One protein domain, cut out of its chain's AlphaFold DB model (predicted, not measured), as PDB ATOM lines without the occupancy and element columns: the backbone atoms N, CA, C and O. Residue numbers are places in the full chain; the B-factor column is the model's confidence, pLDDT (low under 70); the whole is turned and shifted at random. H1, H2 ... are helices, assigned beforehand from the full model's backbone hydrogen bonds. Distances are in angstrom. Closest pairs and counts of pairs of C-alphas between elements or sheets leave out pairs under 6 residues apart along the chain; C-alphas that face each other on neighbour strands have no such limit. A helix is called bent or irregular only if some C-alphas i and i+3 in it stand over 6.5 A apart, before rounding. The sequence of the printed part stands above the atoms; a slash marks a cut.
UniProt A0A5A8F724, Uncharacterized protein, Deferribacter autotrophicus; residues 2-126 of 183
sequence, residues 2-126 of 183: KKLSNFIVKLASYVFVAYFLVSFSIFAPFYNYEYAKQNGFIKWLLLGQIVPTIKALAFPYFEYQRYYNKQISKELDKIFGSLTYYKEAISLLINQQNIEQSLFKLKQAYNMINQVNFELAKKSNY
ATOM      1  N   LYS A   2     369.870 491.257 411.116       74.94
ATOM      2  CA  LYS A   2     369.299 491.441 412.481       74.94
ATOM      3  C   LYS A   2     369.249 490.168 413.354       74.94
ATOM      4  O   LYS A   2     369.595 490.218 414.527       74.94
ATOM      5  N   LYS A   3     368.885 489.009 412.785       77.56
ATOM      6  CA  LYS A   3     368.859 487.720 413.516       77.56
ATOM      7  C   LYS A   3     370.248 487.274 413.998       77.56
ATOM      8  O   LYS A   3     370.369 486.810 415.125       77.56
ATOM      9  N   LEU A   4     371.280 487.466 413.171       81.88
ATOM     10  CA  LEU A   4     372.670 487.142 413.514       81.88
ATOM     11  C   LEU A   4     373.192 488.061 414.628       81.88
ATOM     12  O   LEU A   4     373.761 487.579 415.599       81.88
ATOM     13  N   SER A   5     372.908 489.363 414.539       84.75
ATOM     14  CA  SER A   5     373.246 490.334 415.590       84.75
ATOM     15  C   SER A   5     372.599 489.976 416.931       84.75
ATOM     16  O   SER A   5     373.268 489.971 417.959       84.75
ATOM     17  N   ASN A   6     371.312 489.615 416.932       91.25
ATOM     18  CA  ASN A   6     370.603 489.235 418.156       91.25
ATOM     19  C   ASN A   6     371.145 487.936 418.767       91.25
ATOM     20  O   ASN A   6     371.166 487.794 419.987       91.25
ATOM     21  N   PHE A   7     371.577 486.989 417.932       93.75
ATOM     22  CA  PHE A   7     372.201 485.754 418.396       93.75
ATOM     23  C   PHE A   7     373.559 486.019 419.062       93.75
ATOM     24  O   PHE A   7     373.778 485.560 420.180       93.75
ATOM     25  N   ILE A   8     374.426 486.815 418.424       94.75
ATOM     26  CA  ILE A   8     375.745 487.177 418.968       94.75
ATOM     27  C   ILE A   8     375.604 487.899 420.311       94.75
ATOM     28  O   ILE A   8     376.292 487.546 421.266       94.75
ATOM     29  N   VAL A   9     374.675 488.855 420.417       94.94
ATOM     30  CA  VAL A   9     374.421 489.579 421.675       94.94
ATOM     31  C   VAL A   9     373.969 488.626 422.780       94.94
ATOM     32  O   VAL A   9     374.507 488.677 423.880       94.94
ATOM     33  N   LYS A  10     373.033 487.709 422.499       94.94
ATOM     34  CA  LYS A  10     372.581 486.720 423.493       94.94
ATOM     35  C   LYS A  10     373.716 485.812 423.959       94.94
ATOM     36  O   LYS A  10     373.854 485.588 425.157       94.94
ATOM     37  N   LEU A  11     374.531 485.318 423.028       96.38
ATOM     38  CA  LEU A  11     375.682 484.480 423.352       96.38
ATOM     39  C   LEU A  11     376.684 485.230 424.237       96.38
ATOM     40  O   LEU A  11     377.095 484.702 425.268       96.38
ATOM     41  N   ALA A  12     377.026 486.469 423.878       95.62
ATOM     42  CA  ALA A  12     377.909 487.311 424.678       95.62
ATOM     43  C   ALA A  12     377.346 487.551 426.088       95.62
ATOM     44  O   ALA A  12     378.079 487.411 427.065       95.62
ATOM     45  N   SER A  13     376.042 487.821 426.213       95.81
ATOM     46  CA  SER A  13     375.383 487.977 427.513       95.81
ATOM     47  C   SER A  13     375.446 486.704 428.359       95.81
ATOM     48  O   SER A  13     375.723 486.788 429.551       95.81
ATOM     49  N   TYR A  14     375.239 485.520 427.771       97.38
ATOM     50  CA  TYR A  14     375.362 484.259 428.512       97.38
ATOM     51  C   TYR A  14     376.789 483.998 428.985       97.38
ATOM     52  O   TYR A  14     376.982 483.620 430.139       97.38
ATOM     53  N   VAL A  15     377.786 484.246 428.132       96.25
ATOM     54  CA  VAL A  15     379.201 484.131 428.509       96.25
ATOM     55  C   VAL A  15     379.534 485.104 429.638       96.25
ATOM     56  O   VAL A  15     380.182 484.716 430.607       96.25
ATOM     57  N   PHE A  16     379.045 486.341 429.558       95.31
ATOM     58  CA  PHE A  16     379.253 487.354 430.588       95.31
ATOM     59  C   PHE A  16     378.619 486.952 431.927       95.31
ATOM     60  O   PHE A  16     379.282 486.991 432.960       95.31
ATOM     61  N   VAL A  17     377.364 486.495 431.928       96.69
ATOM     62  CA  VAL A  17     376.693 486.031 433.154       96.69
ATOM     63  C   VAL A  17     377.412 484.818 433.746       96.69
ATOM     64  O   VAL A  17     377.682 484.801 434.946       96.69
ATOM     65  N   ALA A  18     377.780 483.831 432.924       95.81
ATOM     66  CA  ALA A  18     378.532 482.662 433.378       95.81
ATOM     67  C   ALA A  18     379.884 483.058 433.992       95.81
ATOM     68  O   ALA A  18     380.260 482.549 435.046       95.81
ATOM     69  N   TYR A  19     380.584 484.012 433.374       95.25
ATOM     70  CA  TYR A  19     381.839 484.549 433.884       95.25
ATOM     71  C   TYR A  19     381.682 485.179 435.273       95.25
ATOM     72  O   TYR A  19     382.456 484.875 436.181       95.25
ATOM     73  N   PHE A  20     380.663 486.023 435.458       94.62
ATOM     74  CA  PHE A  20     380.383 486.655 436.748       94.62
ATOM     75  C   PHE A  20     379.985 485.629 437.811       94.62
ATOM     76  O   PHE A  20     380.502 485.683 438.926       94.62
ATOM     77  N   LEU A  21     379.140 484.655 437.461       96.31
ATOM     78  CA  LEU A  21     378.758 483.577 438.373       96.31
ATOM     79  C   LEU A  21     379.977 482.780 438.845       96.31
ATOM     80  O   LEU A  21     380.142 482.570 440.041       96.31
ATOM     81  N   VAL A  22     380.870 482.385 437.938       95.31
ATOM     82  CA  VAL A  22     382.100 481.665 438.301       95.31
ATOM     83  C   VAL A  22     383.024 482.541 439.156       95.31
ATOM     84  O   VAL A  22     383.541 482.083 440.176       95.31
ATOM     85  N   SER A  23     383.194 483.811 438.785       94.25
ATOM     86  CA  SER A  23     384.056 484.750 439.510       94.25
ATOM     87  C   SER A  23     383.606 484.915 440.964       94.25
ATOM     88  O   SER A  23     384.392 484.699 441.885       94.25
ATOM     89  N   PHE A  24     382.335 485.241 441.196       93.31
ATOM     90  CA  PHE A  24     381.847 485.566 442.538       93.31
ATOM     91  C   PHE A  24     381.447 484.346 443.369       93.31
ATOM     92  O   PHE A  24     381.653 484.363 444.580       93.31
ATOM     93  N   SER A  25     380.926 483.281 442.758       94.44
ATOM     94  CA  SER A  25     380.478 482.103 443.513       94.44
ATOM     95  C   SER A  25     381.610 481.127 443.831       94.44
ATOM     96  O   SER A  25     381.510 480.388 444.806       94.44
ATOM     97  N   ILE A  26     382.685 481.105 443.031       94.75
ATOM     98  CA  ILE A  26     383.799 480.158 443.201       94.75
ATOM     99  C   ILE A  26     385.080 480.893 443.604       94.75
ATOM    100  O   ILE A  26     385.656 480.614 444.658       94.75
ATOM    101  N   PHE A  27     385.535 481.842 442.783       95.12
ATOM    102  CA  PHE A  27     386.864 482.432 442.961       95.12
ATOM    103  C   PHE A  27     386.940 483.476 444.076       95.12
ATOM    104  O   PHE A  27     387.967 483.551 444.748       95.12
ATOM    105  N   ALA A  28     385.879 484.246 444.333       93.75
ATOM    106  CA  ALA A  28     385.877 485.211 445.434       93.75
ATOM    107  C   ALA A  28     386.008 484.530 446.815       93.75
ATOM    108  O   ALA A  28     386.921 484.912 447.555       93.75
ATOM    109  N   PRO A  29     385.229 483.479 447.155       94.19
ATOM    110  CA  PRO A  29     385.454 482.704 448.376       94.19
ATOM    111  C   PRO A  29     386.846 482.063 448.425       94.19
ATOM    112  O   PRO A  29     387.532 482.157 449.444       94.19
ATOM    113  N   PHE A  30     387.298 481.465 447.315       94.94
ATOM    114  CA  PHE A  30     388.610 480.820 447.231       94.94
ATOM    115  C   PHE A  30     389.759 481.796 447.532       94.94
ATOM    116  O   PHE A  30     390.598 481.533 448.395       94.94
ATOM    117  N   TYR A  31     389.789 482.953 446.865       95.00
ATOM    118  CA  TYR A  31     390.834 483.947 447.092       95.00
ATOM    119  C   TYR A  31     390.710 484.640 448.449       95.00
ATOM    120  O   TYR A  31     391.727 485.092 448.975       95.00
ATOM    121  N   ASN A  32     389.512 484.722 449.039       94.12
ATOM    122  CA  ASN A  32     389.331 485.262 450.387       94.12
ATOM    123  C   ASN A  32     389.982 484.357 451.431       94.12
ATOM    124  O   ASN A  32     390.775 484.835 452.245       94.12
ATOM    125  N   TYR A  33     389.728 483.051 451.328       93.44
ATOM    126  CA  TYR A  33     390.361 482.047 452.172       93.44
ATOM    127  C   TYR A  33     391.893 482.071 452.042       93.44
ATOM    128  O   TYR A  33     392.605 482.158 453.046       93.44
ATOM    129  N   GLU A  34     392.415 482.080 450.811       92.25
ATOM    130  CA  GLU A  34     393.861 482.175 450.566       92.25
ATOM    131  C   GLU A  34     394.461 483.469 451.134       92.25
ATOM    132  O   GLU A  34     395.539 483.454 451.732       92.25
ATOM    133  N   TYR A  35     393.759 484.598 451.000       93.00
ATOM    134  CA  TYR A  35     394.229 485.877 451.525       93.00
ATOM    135  C   TYR A  35     394.323 485.868 453.055       93.00
ATOM    136  O   TYR A  35     395.339 486.314 453.595       93.00
ATOM    137  N   ALA A  36     393.310 485.317 453.735       92.44
ATOM    138  CA  ALA A  36     393.295 485.164 455.189       92.44
ATOM    139  C   ALA A  36     394.479 484.318 455.679       92.44
ATOM    140  O   ALA A  36     395.215 484.731 456.577       92.44
ATOM    141  N   LYS A  37     394.707 483.171 455.026       92.56
ATOM    142  CA  LYS A  37     395.788 482.235 455.355       92.56
ATOM    143  C   LYS A  37     397.180 482.855 455.202       92.56
ATOM    144  O   LYS A  37     398.065 482.569 456.002       92.56
ATOM    145  N   GLN A  38     397.386 483.685 454.180       92.62
ATOM    146  CA  GLN A  38     398.711 484.216 453.837       92.62
ATOM    147  C   GLN A  38     399.069 485.523 454.560       92.62
ATOM    148  O   GLN A  38     400.249 485.819 454.727       92.62
ATOM    149  N   ASN A  39     398.080 486.330 454.958       92.12
ATOM    150  CA  ASN A  39     398.318 487.709 455.408       92.12
ATOM    151  C   ASN A  39     397.988 487.956 456.887       92.12
ATOM    152  O   ASN A  39     398.327 489.019 457.412       92.12
ATOM    153  N   GLY A  40     397.365 486.988 457.564       89.25
ATOM    154  CA  GLY A  40     396.952 487.117 458.960       89.25
ATOM    155  C   GLY A  40     395.721 488.011 459.150       89.25
ATOM    156  O   GLY A  40     395.259 488.695 458.233       89.25
ATOM    157  N   PHE A  41     395.184 488.004 460.373       90.12
ATOM    158  CA  PHE A  41     393.871 488.581 460.684       90.12
ATOM    159  C   PHE A  41     393.772 490.088 460.408       90.12
ATOM    160  O   PHE A  41     392.814 490.524 459.779       90.12
ATOM    161  N   ILE A  42     394.772 490.882 460.810       90.75
ATOM    162  CA  ILE A  42     394.733 492.352 460.670       90.75
ATOM    163  C   ILE A  42     394.650 492.765 459.194       90.75
ATOM    164  O   ILE A  42     393.810 493.580 458.818       90.75
ATOM    165  N   LYS A  43     395.487 492.175 458.332       89.50
ATOM    166  CA  LYS A  43     395.449 492.465 456.893       89.50
ATOM    167  C   LYS A  43     394.159 491.955 456.254       89.50
ATOM    168  O   LYS A  43     393.597 492.641 455.405       89.50
ATOM    169  N   TRP A  44     393.672 490.784 456.664       92.75
ATOM    170  CA  TRP A  44     392.392 490.256 456.194       92.75
ATOM    171  C   TRP A  44     391.206 491.146 456.582       92.75
ATOM    172  O   TRP A  44     390.352 491.391 455.739       92.75
ATOM    173  N   LEU A  45     391.173 491.702 457.792       90.00
ATOM    174  CA  LEU A  45     390.099 492.601 458.214       90.00
ATOM    175  C   LEU A  45     390.047 493.874 457.351       90.00
ATOM    176  O   LEU A  45     388.968 494.328 456.986       90.00
ATOM    177  N   LEU A  46     391.211 494.425 456.988       91.00
ATOM    178  CA  LEU A  46     391.307 495.660 456.201       91.00
ATOM    179  C   LEU A  46     391.103 495.449 454.691       91.00
ATOM    180  O   LEU A  46     390.565 496.320 454.017       91.00
ATOM    181  N   LEU A  47     391.560 494.318 454.139       91.44
ATOM    182  CA  LEU A  47     391.665 494.106 452.685       91.44
ATOM    183  C   LEU A  47     391.052 492.792 452.182       91.44
ATOM    184  O   LEU A  47     391.039 492.541 450.974       91.44
ATOM    185  N   GLY A  48     390.522 491.958 453.075       82.75
ATOM    186  CA  GLY A  48     390.006 490.624 452.770       82.75
ATOM    187  C   GLY A  48     388.784 490.622 451.857       82.75
ATOM    188  O   GLY A  48     388.512 489.614 451.222       82.75
ATOM    189  N   GLN A  49     388.073 491.737 451.699       87.06
ATOM    190  CA  GLN A  49     387.009 491.842 450.694       87.06
ATOM    191  C   GLN A  49     387.511 492.412 449.364       87.06
ATOM    192  O   GLN A  49     387.144 491.914 448.302       87.06
ATOM    193  N   ILE A  50     388.381 493.422 449.403       90.81
ATOM    194  CA  ILE A  50     388.809 494.162 448.208       90.81
ATOM    195  C   ILE A  50     389.773 493.320 447.364       90.81
ATOM    196  O   ILE A  50     389.528 493.090 446.180       90.81
ATOM    197  N   VAL A  51     390.859 492.820 447.967       90.94
ATOM    198  CA  VAL A  51     391.911 492.103 447.227       90.94
ATOM    199  C   VAL A  51     391.378 490.801 446.607       90.94
ATOM    200  O   VAL A  51     391.618 490.574 445.418       90.94
ATOM    201  N   PRO A  52     390.627 489.956 447.334       91.56
ATOM    202  CA  PRO A  52     390.042 488.743 446.769       91.56
ATOM    203  C   PRO A  52     389.005 488.990 445.679       91.56
ATOM    204  O   PRO A  52     389.019 488.272 444.685       91.56
ATOM    205  N   THR A  53     388.159 490.014 445.813       92.81
ATOM    206  CA  THR A  53     387.165 490.363 444.784       92.81
ATOM    207  C   THR A  53     387.835 490.792 443.481       92.81
ATOM    208  O   THR A  53     387.460 490.318 442.411       92.81
ATOM    209  N   ILE A  54     388.878 491.627 443.553       93.88
ATOM    210  CA  ILE A  54     389.648 492.024 442.365       93.88
ATOM    211  C   ILE A  54     390.330 490.802 441.734       93.88
ATOM    212  O   ILE A  54     390.283 490.629 440.517       93.88
ATOM    213  N   LYS A  55     390.924 489.914 442.546       92.81
ATOM    214  CA  LYS A  55     391.510 488.661 442.040       92.81
ATOM    215  C   LYS A  55     390.471 487.749 441.396       92.81
ATOM    216  O   LYS A  55     390.767 487.143 440.376       92.81
ATOM    217  N   ALA A  56     389.265 487.681 441.952       94.31
ATOM    218  CA  ALA A  56     388.168 486.887 441.421       94.31
ATOM    219  C   ALA A  56     387.685 487.410 440.067       94.31
ATOM    220  O   ALA A  56     387.515 486.626 439.144       94.31
ATOM    221  N   LEU A  57     387.566 488.728 439.906       95.06
ATOM    222  CA  LEU A  57     387.259 489.358 438.618       95.06
ATOM    223  C   LEU A  57     388.373 489.210 437.577       95.06
ATOM    224  O   LEU A  57     388.131 489.421 436.399       95.06
ATOM    225  N   ALA A  58     389.593 488.881 437.990       95.19
ATOM    226  CA  ALA A  58     390.718 488.619 437.100       95.19
ATOM    227  C   ALA A  58     391.192 487.158 437.198       95.19
ATOM    228  O   ALA A  58     392.336 486.850 436.849       95.19
ATOM    229  N   PHE A  59     390.321 486.238 437.645       95.00
ATOM    230  CA  PHE A  59     390.702 484.850 437.916       95.00
ATOM    231  C   PHE A  59     391.376 484.150 436.730       95.00
ATOM    232  O   PHE A  59     392.346 483.438 436.983       95.00
ATOM    233  N   PRO A  60     390.981 484.344 435.446       94.44
ATOM    234  CA  PRO A  60     391.599 483.587 434.362       94.44
ATOM    235  C   PRO A  60     393.095 483.871 434.263       94.44
ATOM    236  O   PRO A  60     393.882 482.962 434.008       94.44
ATOM    237  N   TYR A  61     393.498 485.117 434.526       94.81
ATOM    238  CA  TYR A  61     394.901 485.505 434.550       94.81
ATOM    239  C   TYR A  61     395.648 484.835 435.710       94.81
ATOM    240  O   TYR A  61     396.690 484.218 435.495       94.81
ATOM    241  N   PHE A  62     395.113 484.908 436.932       93.44
ATOM    242  CA  PHE A  62     395.763 484.321 438.111       93.44
ATOM    243  C   PHE A  62     395.838 482.795 438.043       93.44
ATOM    244  O   PHE A  62     396.860 482.211 438.402       93.44
ATOM    245  N   GLU A  63     394.794 482.149 437.534       93.56
ATOM    246  CA  GLU A  63     394.751 480.705 437.337       93.56
ATOM    247  C   GLU A  63     395.706 480.241 436.245       93.56
ATOM    248  O   GLU A  63     396.431 479.260 436.436       93.56
ATOM    249  N   TYR A  64     395.789 480.989 435.144       94.12
ATOM    250  CA  TYR A  64     396.789 480.747 434.116       94.12
ATOM    251  C   TYR A  64     398.208 480.870 434.680       94.12
ATOM    252  O   TYR A  64     399.007 479.954 434.510       94.12
ATOM    253  N   GLN A  65     398.513 481.940 435.423       92.69
ATOM    254  CA  GLN A  65     399.821 482.121 436.062       92.69
ATOM    255  C   GLN A  65     400.136 481.008 437.067       92.69
ATOM    256  O   GLN A  65     401.248 480.487 437.096       92.69
ATOM    257  N   ARG A  66     399.155 480.585 437.872       90.94
ATOM    258  CA  ARG A  66     399.320 479.482 438.827       90.94
ATOM    259  C   ARG A  66     399.630 478.166 438.120       90.94
ATOM    260  O   ARG A  66     400.555 477.460 438.521       90.94
ATOM    261  N   TYR A  67     398.881 477.842 437.067       93.56
ATOM    262  CA  TYR A  67     399.147 476.675 436.231       93.56
ATOM    263  C   TYR A  67     400.539 476.759 435.600       93.56
ATOM    264  O   TYR A  67     401.304 475.796 435.653       93.56
ATOM    265  N   TYR A  68     400.892 477.926 435.067       92.44
ATOM    266  CA  TYR A  68     402.170 478.181 434.423       92.44
ATOM    267  C   TYR A  68     403.359 477.975 435.369       92.44
ATOM    268  O   TYR A  68     404.262 477.187 435.082       92.44
ATOM    269  N   ASN A  69     403.303 478.593 436.548       92.38
ATOM    270  CA  ASN A  69     404.314 478.458 437.593       92.38
ATOM    271  C   ASN A  69     404.429 477.016 438.096       92.38
ATOM    272  O   ASN A  69     405.531 476.543 438.361       92.38
ATOM    273  N   LYS A  70     403.310 476.281 438.173       94.69
ATOM    274  CA  LYS A  70     403.329 474.854 438.516       94.69
ATOM    275  C   LYS A  70     404.102 474.033 437.484       94.69
ATOM    276  O   LYS A  70     404.807 473.106 437.869       94.69
ATOM    277  N   GLN A  71     403.987 474.352 436.195       96.25
ATOM    278  CA  GLN A  71     404.760 473.655 435.167       96.25
ATOM    279  C   GLN A  71     406.250 474.006 435.252       96.25
ATOM    280  O   GLN A  71     407.075 473.103 435.211       96.25
ATOM    281  N   ILE A  72     406.598 475.279 435.475       94.94
ATOM    282  CA  ILE A  72     407.993 475.686 435.722       94.94
ATOM    283  C   ILE A  72     408.580 474.929 436.921       94.94
ATOM    284  O   ILE A  72     409.673 474.380 436.815       94.94
ATOM    285  N   SER A  73     407.849 474.855 438.040       94.12
ATOM    286  CA  SER A  73     408.287 474.129 439.240       94.12
ATOM    287  C   SER A  73     408.617 472.673 438.935       94.12
ATOM    288  O   SER A  73     409.676 472.207 439.329       94.12
ATOM    289  N   LYS A  74     407.770 471.975 438.166       96.50
ATOM    290  CA  LYS A  74     408.035 470.583 437.776       96.50
ATOM    291  C   LYS A  74     409.322 470.429 436.968       96.50
ATOM    292  O   LYS A  74     410.016 469.429 437.116       96.50
ATOM    293  N   GLU A  75     409.634 471.386 436.098       97.12
ATOM    294  CA  GLU A  75     410.890 471.354 435.345       97.12
ATOM    295  C   GLU A  75     412.101 471.600 436.254       97.12
ATOM    296  O   GLU A  75     413.121 470.931 436.102       97.12
ATOM    297  N   LEU A  76     411.981 472.486 437.250       95.62
ATOM    298  CA  LEU A  76     413.021 472.671 438.267       95.62
ATOM    299  C   LEU A  76     413.191 471.422 439.143       95.62
ATOM    300  O   LEU A  76     414.324 471.031 439.416       95.62
ATOM    301  N   ASP A  77     412.101 470.751 439.519       95.62
ATOM    302  CA  ASP A  77     412.138 469.514 440.309       95.62
ATOM    303  C   ASP A  77     412.915 468.408 439.583       95.62
ATOM    304  O   ASP A  77     413.698 467.690 440.202       95.62
ATOM    305  N   LYS A  78     412.775 468.299 438.255       97.44
ATOM    306  CA  LYS A  78     413.589 467.380 437.437       97.44
ATOM    307  C   LYS A  78     415.074 467.747 437.457       97.44
ATOM    308  O   LYS A  78     415.918 466.857 437.536       97.44
ATOM    309  N   ILE A  79     415.407 469.038 437.388       96.94
ATOM    310  CA  ILE A  79     416.803 469.497 437.470       96.94
ATOM    311  C   ILE A  79     417.395 469.135 438.836       96.94
ATOM    312  O   ILE A  79     418.475 468.548 438.900       96.94
ATOM    313  N   PHE A  80     416.688 469.436 439.927       95.44
ATOM    314  CA  PHE A  80     417.151 469.107 441.275       95.44
ATOM    315  C   PHE A  80     417.225 467.598 441.507       95.44
ATOM    316  O   PHE A  80     418.225 467.122 442.036       95.44
ATOM    317  N   GLY A  81     416.241 466.831 441.036       97.00
ATOM    318  CA  GLY A  81     416.279 465.370 441.081       97.00
ATOM    319  C   GLY A  81     417.483 464.795 440.330       97.00
ATOM    320  O   GLY A  81     418.166 463.911 440.842       97.00
ATOM    321  N   SER A  82     417.816 465.352 439.161       98.06
ATOM    322  CA  SER A  82     419.027 464.979 438.426       98.06
ATOM    323  C   SER A  82     420.298 465.248 439.238       98.06
ATOM    324  O   SER A  82     421.158 464.373 439.325       98.06
ATOM    325  N   LEU A  83     420.413 466.425 439.865       96.69
ATOM    326  CA  LEU A  83     421.557 466.773 440.720       96.69
ATOM    327  C   LEU A  83     421.681 465.836 441.930       96.69
ATOM    328  O   LEU A  83     422.795 465.465 442.300       96.69
ATOM    329  N   THR A  84     420.557 465.421 442.517       96.38
ATOM    330  CA  THR A  84     420.527 464.435 443.604       96.38
ATOM    331  C   THR A  84     421.068 463.085 443.141       96.38
ATOM    332  O   THR A  84     421.987 462.562 443.767       96.38
ATOM    333  N   TYR A  85     420.595 462.559 442.006       97.69
ATOM    334  CA  TYR A  85     421.120 461.305 441.454       97.69
ATOM    335  C   TYR A  85     422.610 461.387 441.108       97.69
ATOM    336  O   TYR A  85     423.351 460.442 441.367       97.69
ATOM    337  N   TYR A  86     423.073 462.518 440.569       96.88
ATOM    338  CA  TYR A  86     424.498 462.734 440.329       96.88
ATOM    339  C   TYR A  86     425.299 462.711 441.639       96.88
ATOM    340  O   TYR A  86     426.307 462.015 441.731       96.88
ATOM    341  N   LYS A  87     424.835 463.412 442.682       95.31
ATOM    342  CA  LYS A  87     425.475 463.402 444.006       95.31
ATOM    343  C   LYS A  87     425.560 461.984 444.580       95.31
ATOM    344  O   LYS A  87     426.610 461.604 445.094       95.31
ATOM    345  N   GLU A  88     424.485 461.206 444.467       95.00
ATOM    346  CA  GLU A  88     424.471 459.794 444.862       95.00
ATOM    347  C   GLU A  88     425.503 458.988 444.066       95.00
ATOM    348  O   GLU A  88     426.307 458.275 444.663       95.00
ATOM    349  N   ALA A  89     425.562 459.157 442.743       95.12
ATOM    350  CA  ALA A  89     426.535 458.465 441.903       95.12
ATOM    351  C   ALA A  89     427.986 458.737 442.325       95.12
ATOM    352  O   ALA A  89     428.783 457.805 442.427       95.12
ATOM    353  N   ILE A  90     428.322 459.998 442.610       92.44
ATOM    354  CA  ILE A  90     429.658 460.379 443.079       92.44
ATOM    355  C   ILE A  90     429.946 459.783 444.459       92.44
ATOM    356  O   ILE A  90     431.048 459.290 444.689       92.44
ATOM    357  N   SER A  91     428.966 459.768 445.367       92.62
ATOM    358  CA  SER A  91     429.147 459.156 446.691       92.62
ATOM    359  C   SER A  91     429.463 457.657 446.610       92.62
ATOM    360  O   SER A  91     430.321 457.175 447.348       92.62
ATOM    361  N   LEU A  92     428.841 456.941 445.665       93.31
ATOM    362  CA  LEU A  92     429.123 455.528 445.408       93.31
ATOM    363  C   LEU A  92     430.557 455.325 444.890       93.31
ATOM    364  O   LEU A  92     431.244 454.420 445.357       93.31
ATOM    365  N   LEU A  93     431.040 456.195 443.992       88.56
ATOM    366  CA  LEU A  93     432.421 456.126 443.482       88.56
ATOM    367  C   LEU A  93     433.456 456.399 444.575       88.56
ATOM    368  O   LEU A  93     434.441 455.674 444.683       88.56
ATOM    369  N   ILE A  94     433.233 457.432 445.395       87.75
ATOM    370  CA  ILE A  94     434.168 457.829 446.461       87.75
ATOM    371  C   ILE A  94     434.315 456.716 447.501       87.75
ATOM    372  O   ILE A  94     435.426 456.423 447.936       87.75
ATOM    373  N   ASN A  95     433.212 456.067 447.870       87.19
ATOM    374  CA  ASN A  95     433.215 454.996 448.866       87.19
ATOM    375  C   ASN A  95     433.733 453.653 448.317       87.19
ATOM    376  O   ASN A  95     433.558 452.632 448.978       87.19
ATOM    377  N   GLN A  96     434.330 453.639 447.115       74.44
ATOM    378  CA  GLN A  96     434.775 452.432 446.400       74.44
ATOM    379  C   GLN A  96     433.666 451.375 446.268       74.44
ATOM    380  O   GLN A  96     433.926 450.173 446.195       74.44
ATOM    381  N   GLN A  97     432.408 451.822 446.258       64.50
ATOM    382  CA  GLN A  97     431.258 450.955 446.059       64.50
ATOM    383  C   GLN A  97     431.070 450.669 444.565       64.50
ATOM    384  O   GLN A  97     431.697 451.280 443.700       64.50
ATOM    385  N   ASN A  98     430.211 449.692 444.276       84.06
ATOM    386  CA  ASN A  98     430.000 449.115 442.953       84.06
ATOM    387  C   ASN A  98     429.848 450.191 441.846       84.06
ATOM    388  O   ASN A  98     428.865 450.937 441.814       84.06
ATOM    389  N   ILE A  99     430.808 450.216 440.910       88.12
ATOM    390  CA  ILE A  99     430.847 451.107 439.736       88.12
ATOM    391  C   ILE A  99     429.543 451.022 438.934       88.12
ATOM    392  O   ILE A  99     429.049 452.041 438.453       88.12
ATOM    393  N   GLU A 100     428.930 449.840 438.841       91.81
ATOM    394  CA  GLU A 100     427.660 449.640 438.138       91.81
ATOM    395  C   GLU A 100     426.519 450.432 438.783       91.81
ATOM    396  O   GLU A 100     425.698 451.023 438.079       91.81
ATOM    397  N   GLN A 101     426.475 450.500 440.118       93.75
ATOM    398  CA  GLN A 101     425.456 451.276 440.830       93.75
ATOM    399  C   GLN A 101     425.664 452.776 440.620       93.75
ATOM    400  O   GLN A 101     424.692 453.507 440.421       93.75
ATOM    401  N   SER A 102     426.918 453.239 440.609       94.12
ATOM    402  CA  SER A 102     427.215 454.631 440.272       94.12
ATOM    403  C   SER A 102     426.798 454.966 438.839       94.12
ATOM    404  O   SER A 102     426.089 455.948 438.613       94.12
ATOM    405  N   LEU A 103     427.146 454.111 437.875       95.62
ATOM    406  CA  LEU A 103     426.753 454.283 436.479       95.62
ATOM    407  C   LEU A 103     425.228 454.286 436.319       95.62
ATOM    408  O   LEU A 103     424.678 455.109 435.586       95.62
ATOM    409  N   PHE A 104     424.522 453.414 437.040       96.69
ATOM    410  CA  PHE A 104     423.063 453.412 437.066       96.69
ATOM    411  C   PHE A 104     422.501 454.753 437.560       96.69
ATOM    412  O   PHE A 104     421.616 455.325 436.921       96.69
ATOM    413  N   LYS A 105     423.056 455.311 438.642       97.62
ATOM    414  CA  LYS A 105     422.669 456.631 439.163       97.62
ATOM    415  C   LYS A 105     423.004 457.770 438.194       97.62
ATOM    416  O   LYS A 105     422.168 458.651 437.992       97.62
ATOM    417  N   LEU A 106     424.149 457.725 437.507       97.38
ATOM    418  CA  LEU A 106     424.483 458.681 436.441       97.38
ATOM    419  C   LEU A 106     423.478 458.628 435.288       97.38
ATOM    420  O   LEU A 106     423.033 459.672 434.810       97.38
ATOM    421  N   LYS A 107     423.058 457.429 434.872       98.25
ATOM    422  CA  LYS A 107     422.015 457.257 433.851       98.25
ATOM    423  C   LYS A 107     420.676 457.822 434.310       98.25
ATOM    424  O   LYS A 107     420.005 458.484 433.523       98.25
ATOM    425  N   GLN A 108     420.292 457.621 435.574       98.31
ATOM    426  CA  GLN A 108     419.088 458.243 436.138       98.31
ATOM    427  C   GLN A 108     419.179 459.775 436.102       98.31
ATOM    428  O   GLN A 108     418.250 460.428 435.618       98.31
ATOM    429  N   ALA A 109     420.315 460.343 436.518       98.31
ATOM    430  CA  ALA A 109     420.566 461.780 436.437       98.31
ATOM    431  C   ALA A 109     420.446 462.299 434.994       98.31
ATOM    432  O   ALA A 109     419.765 463.301 434.748       98.31
ATOM    433  N   TYR A 110     421.063 461.604 434.034       98.44
ATOM    434  CA  TYR A 110     421.056 461.982 432.622       98.44
ATOM    435  C   TYR A 110     419.673 461.851 431.969       98.44
ATOM    436  O   TYR A 110     419.220 462.746 431.255       98.44
ATOM    437  N   ASN A 111     418.945 460.775 432.256       98.38
ATOM    438  CA  ASN A 111     417.589 460.589 431.747       98.38
ATOM    439  C   ASN A 111     416.647 461.676 432.269       98.38
ATOM    440  O   ASN A 111     415.874 462.241 431.497       98.38
ATOM    441  N   MET A 112     416.751 462.022 433.553       97.81
ATOM    442  CA  MET A 112     415.917 463.064 434.147       97.81
ATOM    443  C   MET A 112     416.212 464.443 433.548       97.81
ATOM    444  O   MET A 112     415.277 465.171 433.215       97.81
ATOM    445  N   ILE A 113     417.489 464.788 433.326       98.00
ATOM    446  CA  ILE A 113     417.848 466.080 432.721       98.00
ATOM    447  C   ILE A 113     417.449 466.171 431.239       98.00
ATOM    448  O   ILE A 113     417.154 467.255 430.738       98.00
ATOM    449  N   ASN A 114     417.388 465.044 430.525       97.88
ATOM    450  CA  ASN A 114     416.911 465.006 429.141       97.88
ATOM    451  C   ASN A 114     415.401 465.231 429.010       97.88
ATOM    452  O   ASN A 114     414.949 465.664 427.955       97.88
ATOM    453  N   GLN A 115     414.634 464.981 430.073       97.81
ATOM    454  CA  GLN A 115     413.190 465.223 430.118       97.81
ATOM    455  C   GLN A 115     412.823 466.669 430.491       97.81
ATOM    456  O   GLN A 115     411.634 466.991 430.588       97.81
ATOM    457  N   VAL A 116     413.815 467.526 430.749       97.81
ATOM    458  CA  VAL A 116     413.595 468.928 431.108       97.81
ATOM    459  C   VAL A 116     413.256 469.747 429.868       97.81
ATOM    460  O   VAL A 116     414.016 469.782 428.899       97.81
ATOM    461  N   ASN A 117     412.143 470.475 429.925       97.81
ATOM    462  CA  ASN A 117     411.851 471.540 428.974       97.81
ATOM    463  C   ASN A 117     412.590 472.819 429.399       97.81
ATOM    464  O   ASN A 117     412.085 473.615 430.196       97.81
ATOM    465  N   PHE A 118     413.797 473.015 428.866       96.12
ATOM    466  CA  PHE A 118     414.651 474.150 429.228       96.12
ATOM    467  C   PHE A 118     414.064 475.508 428.835       96.12
ATOM    468  O   PHE A 118     414.244 476.472 429.574       96.12
ATOM    469  N   GLU A 119     413.294 475.591 427.748       95.69
ATOM    470  CA  GLU A 119     412.618 476.832 427.346       95.69
ATOM    471  C   GLU A 119     411.566 477.276 428.369       95.69
ATOM    472  O   GLU A 119     411.405 478.466 428.646       95.69
ATOM    473  N   LEU A 120     410.875 476.316 428.987       94.69
ATOM    474  CA  LEU A 120     409.970 476.599 430.093       94.69
ATOM    475  C   LEU A 120     410.737 476.913 431.385       94.69
ATOM    476  O   LEU A 120     410.433 477.900 432.051       94.69
ATOM    477  N   ALA A 121     411.747 476.109 431.727       94.31
ATOM    478  CA  ALA A 121     412.508 476.261 432.966       94.31
ATOM    479  C   ALA A 121     413.242 477.612 433.056       94.31
ATOM    480  O   ALA A 121     413.292 478.209 434.133       94.31
ATOM    481  N   LYS A 122     413.753 478.146 431.936       94.62
ATOM    482  CA  LYS A 122     414.431 479.459 431.869       94.62
ATOM    483  C   LYS A 122     413.550 480.624 432.327       94.62
ATOM    484  O   LYS A 122     414.064 481.648 432.762       94.62
ATOM    485  N   LYS A 123     412.222 480.473 432.299       92.25
ATOM    486  CA  LYS A 123     411.276 481.515 432.734       92.25
ATOM    487  C   LYS A 123     411.104 481.608 434.251       92.25
ATOM    488  O   LYS A 123     410.395 482.483 434.731       92.25
ATOM    489  N   SER A 124     411.768 480.736 435.008       84.69
ATOM    490  CA  SER A 124     411.811 480.768 436.475       84.69
ATOM    491  C   SER A 124     412.616 481.933 437.071       84.69
ATOM    492  O   SER A 124     412.633 482.080 438.290       84.69
ATOM    493  N   ASN A 125     413.287 482.742 436.241       77.56
ATOM    494  CA  ASN A 125     414.267 483.765 436.644       77.56
ATOM    495  C   ASN A 125     415.499 483.210 437.382       77.56
ATOM    496  O   ASN A 125     416.263 483.970 437.974       77.56
ATOM    497  N   TYR A 126     415.720 481.896 437.340       83.31
ATOM    498  CA  TYR A 126     416.927 481.289 437.875       83.31
ATOM    499  C   TYR A 126     418.024 481.226 436.808       83.31
ATOM    500  O   TYR A 126     418.016 480.350 435.943       83.31
TER     501      TYR A 126
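This is residues 2 to 126 of the 183 residues of an uncharacterized protein of Deferribacter autotrophicus (UniProt A0A5A8F724). Two helical hairpins sit toward opposite ends of a long model: in the first, the chain folds back at a kink near residue 40 of H1 and H2 returns beside residues 20 to 35 of H1; in the second, H4 folds back along residues 78 to 93 of the long helix H3. H3 leads from one to the other, short H5 crosses it partway, and residues 2 to 18 of H1 stick out free. The printed part has 125 residues with five named helices, H1 to H5 in order, and no named strand; the class is all helix. It is extended, with a radius of gyration of the C-alphas of 24.4 A, and flat, spanning 79 by 49 by 22 A.

Start at H1, residues 2 to 47, irregular where C-alphas 38 and 41 are 9.5 A apart, with a kink of 140 degrees near residue 40. Its residues 20 to 35 alone touch H2, residues 50 to 57, a hairpin at a shallow tilt of 32 degrees, only just short of steep, opposite ways; the closest C-alphas are Tyr 31 and Pro 52, 4.9 A. H3, residues 59 to 94, touches H4, residues 99 to 114, with residues 78 to 93 alone, a hairpin at 19 degrees; look at C-alphas 82 and 109, the closest, 4.1 A apart. H5, residues 118 to 124, touches H3 at residues 69 to 76 alone, closest at C-alphas 72 and 121, 5.3 A, and is apart from H4. Every O i to N i+4 pair is within hydrogen-bond range in H2, H3 and H4, against 37 of 42 in H1 and 1 of 3 in H5, where 3 of 4 O i to N i+3 pairs are.

Find C-alpha 2 at (369.299, 491.441, 412.481); H1 measures 46.1 A to C-alpha 47. H3 runs 51.9 A from C-alpha 59 at (390.702, 484.850, 437.916), and H4 22.4 A. H5 ends at (411.811, 480.768, 436.475).

The C-alphas farthest apart, Lys 2 and Gln 96, are 83.4 A apart. The printed part has no cut, and its four links are tight. Mean pLDDT of the printed part is 93.0; residue 97 is under 70.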